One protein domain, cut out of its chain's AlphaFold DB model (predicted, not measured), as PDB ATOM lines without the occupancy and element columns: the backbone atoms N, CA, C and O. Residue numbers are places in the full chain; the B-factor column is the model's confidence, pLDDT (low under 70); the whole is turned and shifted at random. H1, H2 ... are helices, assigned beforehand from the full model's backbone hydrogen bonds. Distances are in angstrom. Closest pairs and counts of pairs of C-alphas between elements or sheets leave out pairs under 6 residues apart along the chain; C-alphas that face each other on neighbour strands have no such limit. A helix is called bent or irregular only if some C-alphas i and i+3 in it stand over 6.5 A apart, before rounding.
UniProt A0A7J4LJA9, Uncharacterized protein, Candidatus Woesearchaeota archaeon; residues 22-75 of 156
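Overview. This is residues 22 to 75 of the 156 residues of an uncharacterized protein of Candidatus Woesearchaeota archaeon (UniProt A0A7J4LJA9). Two helices, H1 and H2, meet near their ends and make an open L, with the tight link of residues 51 and 52 at the corner. H1 is the longer arm and has a kink part of the way along it; H2 is the shorter arm, and residues 73 to 75 run on past its end. The printed part has 54 residues, with two named helices in the order H1, H2 and no named strand, and its class is all helix. It is extended, with a radius of gyration of the C-alphas of 18.8 A, and flat, with spans of 54 by 35 by 9 A.

Along the chain. H1 holds residues 22 to 50 and is 41.8 A long from first to last C-alpha. It begins at C-alpha 22 at (2.250, -24.256, -14.248) and ends at C-alpha 50 at (-4.956, -55.389, 12.726). It has a kink of 28 degrees near residue 39. H1 is neither bent nor irregular, but only just: C-alphas 37 and 40 are 6.3 A apart. H2 holds residues 53 to 72, is 28.1 A long, and ends at C-alpha 72 at (25.678, -53.315, 24.463).

Arrangement. H1 and H2 are close but not clearly touching, with 1 pair of C-alphas within 8 A. Their closest C-alphas, those of Val 48 and Lys 56, are 7.2 A apart. Their lines stand about perpendicular, at 79 degrees, and their centres are 28.8 A apart. In H2 every O i to N i+4 pair is within hydrogen-bond range; in H1 23 of 25 are. Residues 22 to 47 of H1 stand free, and so do residues 60 to 75, of which 60 to 72 belong to H2.

Size, cuts and confidence. The two C-alphas farthest apart, those of Glu 22 and Asp 74, are 54.7 A apart. The printed part has no cut, and the link from H1 to H2 is tight. The mean pLDDT of the printed part is 79.8, and 16 residues are under 70: residues 48 to 57, residue 60, residues 70 to 71 and residues 73 to 75.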
ATOM      1  N   GLU A  22       0.981 -23.646 -14.669       88.94
ATOM      2  CA  GLU A  22       2.250 -24.256 -14.248       88.94
ATOM      3  C   GLU A  22       2.208 -24.578 -12.756       88.94
ATOM      4  O   GLU A  22       2.600 -25.664 -12.337       88.94
ATOM      5  N   VAL A  23       1.643 -23.669 -11.955       89.62
ATOM      6  CA  VAL A  23       1.455 -23.879 -10.515       89.62
ATOM      7  C   VAL A  23       0.531 -25.070 -10.263       89.62
ATOM      8  O   VAL A  23       0.860 -25.940  -9.461       89.62
ATOM      9  N   LEU A  24      -0.591 -25.154 -10.986       92.81
ATOM     10  CA  LEU A  24      -1.533 -26.265 -10.848       92.81
ATOM     11  C   LEU A  24      -0.890 -27.615 -11.205       92.81
ATOM     12  O   LEU A  24      -1.106 -28.606 -10.509       92.81
ATOM     13  N   TYR A  25      -0.063 -27.642 -12.252       94.44
ATOM     14  CA  TYR A  25       0.668 -28.838 -12.670       94.44
ATOM     15  C   TYR A  25       1.633 -29.342 -11.587       94.44
ATOM     16  O   TYR A  25       1.631 -30.537 -11.270       94.44
ATOM     17  N   TRP A  26       2.411 -28.439 -10.983       94.19
ATOM     18  CA  TRP A  26       3.352 -28.780  -9.912       94.19
ATOM     19  C   TRP A  26       2.646 -29.241  -8.639       94.19
ATOM     20  O   TRP A  26       3.051 -30.239  -8.043       94.19
ATOM     21  N   VAL A  27       1.562 -28.566  -8.247       95.12
ATOM     22  CA  VAL A  27       0.757 -28.959  -7.082       95.12
ATOM     23  C   VAL A  27       0.135 -30.343  -7.294       95.12
ATOM     24  O   VAL A  27       0.174 -31.175  -6.390       95.12
ATOM     25  N   GLY A  28      -0.374 -30.627  -8.498       96.81
ATOM     26  CA  GLY A  28      -0.902 -31.947  -8.846       96.81
ATOM     27  C   GLY A  28       0.155 -33.052  -8.760       96.81
ATOM     28  O   GLY A  28      -0.092 -34.089  -8.147       96.81
ATOM     29  N   HIS A  29       1.355 -32.818  -9.300       95.12
ATOM     30  CA  HIS A  29       2.460 -33.782  -9.210       95.12
ATOM     31  C   HIS A  29       2.909 -34.021  -7.770       95.12
ATOM     32  O   HIS A  29       3.140 -35.166  -7.384       95.12
ATOM     33  N   LEU A  30       2.991 -32.962  -6.962       95.94
ATOM     34  CA  LEU A  30       3.335 -33.073  -5.549       95.94
ATOM     35  C   LEU A  30       2.312 -33.935  -4.799       95.94
ATOM     36  O   LEU A  30       2.701 -34.827  -4.051       95.94
ATOM     37  N   LEU A  31       1.014 -33.716  -5.029       95.44
ATOM     38  CA  LEU A  31      -0.052 -34.505  -4.407       95.44
ATOM     39  C   LEU A  31       0.010 -35.982  -4.802       95.44
ATOM     40  O   LEU A  31      -0.156 -36.846  -3.944       95.44
ATOM     41  N   ILE A  32       0.288 -36.280  -6.073       96.56
ATOM     42  CA  ILE A  32       0.462 -37.661  -6.540       96.56
ATOM     43  C   ILE A  32       1.676 -38.300  -5.862       96.56
ATOM     44  O   ILE A  32       1.571 -39.415  -5.358       96.56
ATOM     45  N   LEU A  33       2.807 -37.596  -5.799       95.50
ATOM     46  CA  LEU A  33       4.032 -38.101  -5.176       95.50
ATOM     47  C   LEU A  33       3.830 -38.386  -3.680       95.50
ATOM     48  O   LEU A  33       4.210 -39.449  -3.193       95.50
ATOM     49  N   VAL A  34       3.168 -37.470  -2.969       94.12
ATOM     50  CA  VAL A  34       2.766 -37.666  -1.571       94.12
ATOM     51  C   VAL A  34       1.833 -38.870  -1.458       94.12
ATOM     52  O   VAL A  34       2.069 -39.738  -0.625       94.12
ATOM     53  N   GLY A  35       0.830 -38.991  -2.327       95.38
ATOM     54  CA  GLY A  35      -0.070 -40.142  -2.352       95.38
ATOM     55  C   GLY A  35       0.677 -41.468  -2.502       95.38
ATOM     56  O   GLY A  35       0.473 -42.373  -1.700       95.38
ATOM     57  N   VAL A  36       1.594 -41.567  -3.468       96.06
ATOM     58  CA  VAL A  36       2.371 -42.786  -3.753       96.06
ATOM     59  C   VAL A  36       3.259 -43.200  -2.578       96.06
ATOM     60  O   VAL A  36       3.431 -44.392  -2.346       96.06
ATOM     61  N   ILE A  37       3.800 -42.243  -1.819       91.75
ATOM     62  CA  ILE A  37       4.644 -42.536  -0.652       91.75
ATOM     63  C   ILE A  37       3.788 -42.873   0.576       91.75
ATOM     64  O   ILE A  37       4.074 -43.832   1.290       91.75
ATOM     65  N   PHE A  38       2.725 -42.112   0.834       93.88
ATOM     66  CA  PHE A  38       1.943 -42.251   2.064       93.88
ATOM     67  C   PHE A  38       0.941 -43.408   2.028       93.88
ATOM     68  O   PHE A  38       0.698 -44.004   3.074       93.88
ATOM     69  N   LEU A  39       0.391 -43.781   0.867       93.69
ATOM     70  CA  LEU A  39      -0.501 -44.943   0.740       93.69
ATOM     71  C   LEU A  39       0.116 -46.256   1.255       93.69
ATOM     72  O   LEU A  39      -0.526 -46.910   2.078       93.69
ATOM     73  N   PRO A  40       1.331 -46.667   0.836       90.25
ATOM     74  CA  PRO A  40       1.941 -47.895   1.339       90.25
ATOM     75  C   PRO A  40       2.305 -47.803   2.825       90.25
ATOM     76  O   PRO A  40       2.120 -48.782   3.545       90.25
ATOM     77  N   LEU A  41       2.743 -46.636   3.320       88.25
ATOM     78  CA  LEU A  41       2.968 -46.432   4.758       88.25
ATOM     79  C   LEU A  41       1.671 -46.585   5.562       88.25
ATOM     80  O   LEU A  41       1.664 -47.222   6.612       88.25
ATOM     81  N   PHE A  42       0.567 -46.031   5.062       89.31
ATOM     82  CA  PHE A  42      -0.740 -46.136   5.700       89.31
ATOM     83  C   PHE A  42      -1.268 -47.575   5.681       89.31
ATOM     84  O   PHE A  42      -1.782 -48.062   6.687       89.31
ATOM     85  N   ALA A  43      -1.086 -48.290   4.566       87.19
ATOM     86  CA  ALA A  43      -1.425 -49.707   4.462       87.19
ATOM     87  C   ALA A  43      -0.623 -50.564   5.457       87.19
ATOM     88  O   ALA A  43      -1.195 -51.432   6.113       87.19
ATOM     89  N   PHE A  44       0.673 -50.284   5.618       83.62
ATOM     90  CA  PHE A  44       1.525 -50.943   6.608       83.62
ATOM     91  C   PHE A  44       1.100 -50.629   8.049       83.62
ATOM     92  O   PHE A  44       0.958 -51.532   8.866       83.62
ATOM     93  N   ALA A  45       0.834 -49.362   8.371       81.94
ATOM     94  CA  ALA A  45       0.364 -48.985   9.701       81.94
ATOM     95  C   ALA A  45      -0.962 -49.685  10.057       81.94
ATOM     96  O   ALA A  45      -1.123 -50.184  11.172       81.94
ATOM     97  N   ASN A  46      -1.885 -49.787   9.095       82.62
ATOM     98  CA  ASN A  46      -3.144 -50.510   9.279       82.62
ATOM     99  C   ASN A  46      -2.950 -52.020   9.423       82.62
ATOM    100  O   ASN A  46      -3.632 -52.632  10.245       82.62
ATOM    101  N   SER A  47      -2.027 -52.632   8.671       79.50
ATOM    102  CA  SER A  47      -1.761 -54.067   8.807       79.50
ATOM    103  C   SER A  47      -1.220 -54.393  10.200       79.50
ATOM    104  O   SER A  47      -1.742 -55.298  10.850       79.50
ATOM    105  N   VAL A  48      -0.293 -53.580  10.716       69.75
ATOM    106  CA  VAL A  48       0.204 -53.679  12.097       69.75
ATOM    107  C   VAL A  48      -0.926 -53.451  13.101       69.75
ATOM    108  O   VAL A  48      -1.029 -54.177  14.084       69.75
ATOM    109  N   GLY A  49      -1.816 -52.484  12.852       64.94
ATOM    110  CA  GLY A  49      -2.989 -52.209  13.685       64.94
ATOM    111  C   GLY A  49      -3.957 -53.391  13.809       64.94
ATOM    112  O   GLY A  49      -4.533 -53.583  14.881       64.94
ATOM    113  N   SER A  50      -4.086 -54.206  12.760       65.94
ATOM    114  CA  SER A  50      -4.956 -55.389  12.726       65.94
ATOM    115  C   SER A  50      -4.352 -56.655  13.349       65.94
ATOM    116  O   SER A  50      -5.075 -57.621  13.583       65.94
ATOM    117  N   SER A  51      -3.047 -56.662  13.642       66.31
ATOM    118  CA  SER A  51      -2.391 -57.776  14.332       66.31
ATOM    119  C   SER A  51      -2.831 -57.865  15.795       66.31
ATOM    120  O   SER A  51      -3.197 -56.855  16.412       66.31
ATOM    121  N   SER A  52      -2.789 -59.074  16.361       68.50
ATOM    122  CA  SER A  52      -3.156 -59.288  17.761       68.50
ATOM    123  C   SER A  52      -2.256 -58.453  18.683       68.50
ATOM    124  O   SER A  52      -1.105 -58.161  18.353       68.50
ATOM    125  N   GLU A  53      -2.755 -58.049  19.857       66.25
ATOM    126  CA  GLU A  53      -1.916 -57.354  20.853       66.25
ATOM    127  C   GLU A  53      -0.660 -58.161  21.206       66.25
ATOM    128  O   GLU A  53       0.385 -57.587  21.508       66.25
ATOM    129  N   PHE A  54      -0.745 -59.490  21.111       66.50
ATOM    130  CA  PHE A  54       0.388 -60.382  21.281       66.50
ATOM    131  C   PHE A  54       1.469 -60.151  20.218       66.50
ATOM    132  O   PHE A  54       2.623 -59.955  20.583       66.50
ATOM    133  N   ASP A  55       1.111 -60.086  18.934       62.03
ATOM    134  CA  ASP A  55       2.074 -59.890  17.839       62.03
ATOM    135  C   ASP A  55       2.742 -58.514  17.909       62.03
ATOM    136  O   ASP A  55       3.951 -58.387  17.721       62.03
ATOM    137  N   LYS A  56       1.970 -57.476  18.258       60.78
ATOM    138  CA  LYS A  56       2.501 -56.121  18.467       60.78
ATOM    139  C   LYS A  56       3.510 -56.090  19.610       60.78
ATOM    140  O   LYS A  56       4.597 -55.539  19.454       60.78
ATOM    141  N   ASN A  57       3.168 -56.704  20.743       64.81
ATOM    142  CA  ASN A  57       4.060 -56.790  21.897       64.81
ATOM    143  C   ASN A  57       5.281 -57.668  21.614       64.81
ATOM    144  O   ASN A  57       6.365 -57.377  22.111       64.81
ATOM    145  N   PHE A  58       5.128 -58.714  20.800       70.38
ATOM    146  CA  PHE A  58       6.227 -59.575  20.388       70.38
ATOM    147  C   PHE A  58       7.228 -58.809  19.518       70.38
ATOM    148  O   PHE A  58       8.407 -58.769  19.855       70.38
ATOM    149  N   ILE A  59       6.751 -58.111  18.482       72.44
ATOM    150  CA  ILE A  59       7.591 -57.288  17.599       72.44
ATOM    151  C   ILE A  59       8.269 -56.161  18.385       72.44
ATOM    152  O   ILE A  59       9.469 -55.940  18.234       72.44
ATOM    153  N   ALA A  60       7.527 -55.457  19.245       69.19
ATOM    154  CA  ALA A  60       8.084 -54.375  20.052       69.19
ATOM    155  C   ALA A  60       9.155 -54.880  21.029       69.19
ATOM    156  O   ALA A  60      10.186 -54.228  21.200       69.19
ATOM    157  N   ARG A  61       8.939 -56.046  21.651       73.38
ATOM    158  CA  ARG A  61       9.905 -56.647  22.576       73.38
ATOM    159  C   ARG A  61      11.155 -57.137  21.857       73.38
ATOM    160  O   ARG A  61      12.247 -56.886  22.353       73.38
ATOM    161  N   ASP A  62      11.011 -57.800  20.714       70.75
ATOM    162  CA  ASP A  62      12.161 -58.240  19.917       70.75
ATOM    163  C   ASP A  62      12.970 -57.048  19.408       70.75
ATOM    164  O   ASP A  62      14.195 -57.060  19.488       70.75
ATOM    165  N   LEU A  63      12.301 -55.977  18.972       73.31
ATOM    166  CA  LEU A  63      12.978 -54.751  18.565       73.31
ATOM    167  C   LEU A  63      13.720 -54.094  19.738       73.31
ATOM    168  O   LEU A  63      14.851 -53.651  19.567       73.31
ATOM    169  N   ALA A  64      13.113 -54.052  20.926       71.31
ATOM    170  CA  ALA A  64      13.762 -53.520  22.120       71.31
ATOM    171  C   ALA A  64      14.995 -54.348  22.515       71.31
ATOM    172  O   ALA A  64      16.060 -53.782  22.732       71.31
ATOM    173  N   LEU A  65      14.880 -55.680  22.528       73.00
ATOM    174  CA  LEU A  65      16.002 -56.582  22.815       73.00
ATOM    175  C   LEU A  65      17.121 -56.454  21.782       73.00
ATOM    176  O   LEU A  65      18.296 -56.509  22.133       73.00
ATOM    177  N   PHE A  66      16.764 -56.266  20.515       73.12
ATOM    178  CA  PHE A  66      17.722 -56.039  19.445       73.12
ATOM    179  C   PHE A  66      18.459 -54.708  19.614       73.12
ATOM    180  O   PHE A  66      19.680 -54.671  19.486       73.12
ATOM    181  N   ILE A  67      17.748 -53.627  19.948       71.31
ATOM    182  CA  ILE A  67      18.361 -52.323  20.231       71.31
ATOM    183  C   ILE A  67      19.291 -52.423  21.441       71.31
ATOM    184  O   ILE A  67      20.425 -51.959  21.353       71.31
ATOM    185  N   ASP A  68      18.858 -53.061  22.529       72.44
ATOM    186  CA  ASP A  68      19.687 -53.260  23.723       72.44
ATOM    187  C   ASP A  68      20.943 -54.082  23.403       72.44
ATOM    188  O   ASP A  68      22.044 -53.725  23.821       72.44
ATOM    189  N   ALA A  69      20.807 -55.148  22.607       72.56
ATOM    190  CA  ALA A  69      21.937 -55.961  22.170       72.56
ATOM    191  C   ALA A  69      22.927 -55.138  21.333       72.56
ATOM    192  O   ALA A  69      24.123 -55.153  21.617       72.56
ATOM    193  N   VAL A  70      22.431 -54.367  20.361       69.69
ATOM    194  CA  VAL A  70      23.255 -53.482  19.527       69.69
ATOM    195  C   VAL A  70      23.938 -52.398  20.365       69.69
ATOM    196  O   VAL A  70      25.112 -52.125  20.153       69.69
ATOM    197  N   GLN A  71      23.245 -51.807  21.341       69.50
ATOM    198  CA  GLN A  71      23.821 -50.790  22.227       69.50
ATOM    199  C   GLN A  71      24.838 -51.360  23.221       69.50
ATOM    200  O   GLN A  71      25.724 -50.634  23.665       69.50
ATOM    201  N   SER A  72      24.723 -52.640  23.578       71.69
ATOM    202  CA  SER A  72      25.678 -53.315  24.463       71.69
ATOM    203  C   SER A  72      26.978 -53.738  23.769       71.69
ATOM    204  O   SER A  72      27.933 -54.112  24.451       71.69
ATOM    205  N   LEU A  73      27.027 -53.697  22.432       69.88
ATOM    206  CA  LEU A  73      28.224 -54.038  21.671       69.88
ATOM    207  C   LEU A  73      29.241 -52.890  21.741       69.88
ATOM    208  O   LEU A  73      29.035 -51.802  21.204       69.88
ATOM    209  N   ASP A  74      30.380 -53.172  22.368       65.81
ATOM    210  CA  ASP A  74      31.538 -52.267  22.468       65.81
ATOM    211  C   ASP A  74      32.404 -52.271  21.186       65.81
ATOM    212  O   ASP A  74      33.566 -51.872  21.180       65.81
ATOM    213  N   SER A  75      31.860 -52.786  20.080       66.75
ATOM    214  CA  SER A  75      32.547 -52.928  18.797       66.75
ATOM    215  C   SER A  75      31.585 -52.749  17.629       66.75
ATOM    216  O   SER A  75      30.365 -52.818  17.792       66.75
TER     217      SER A  75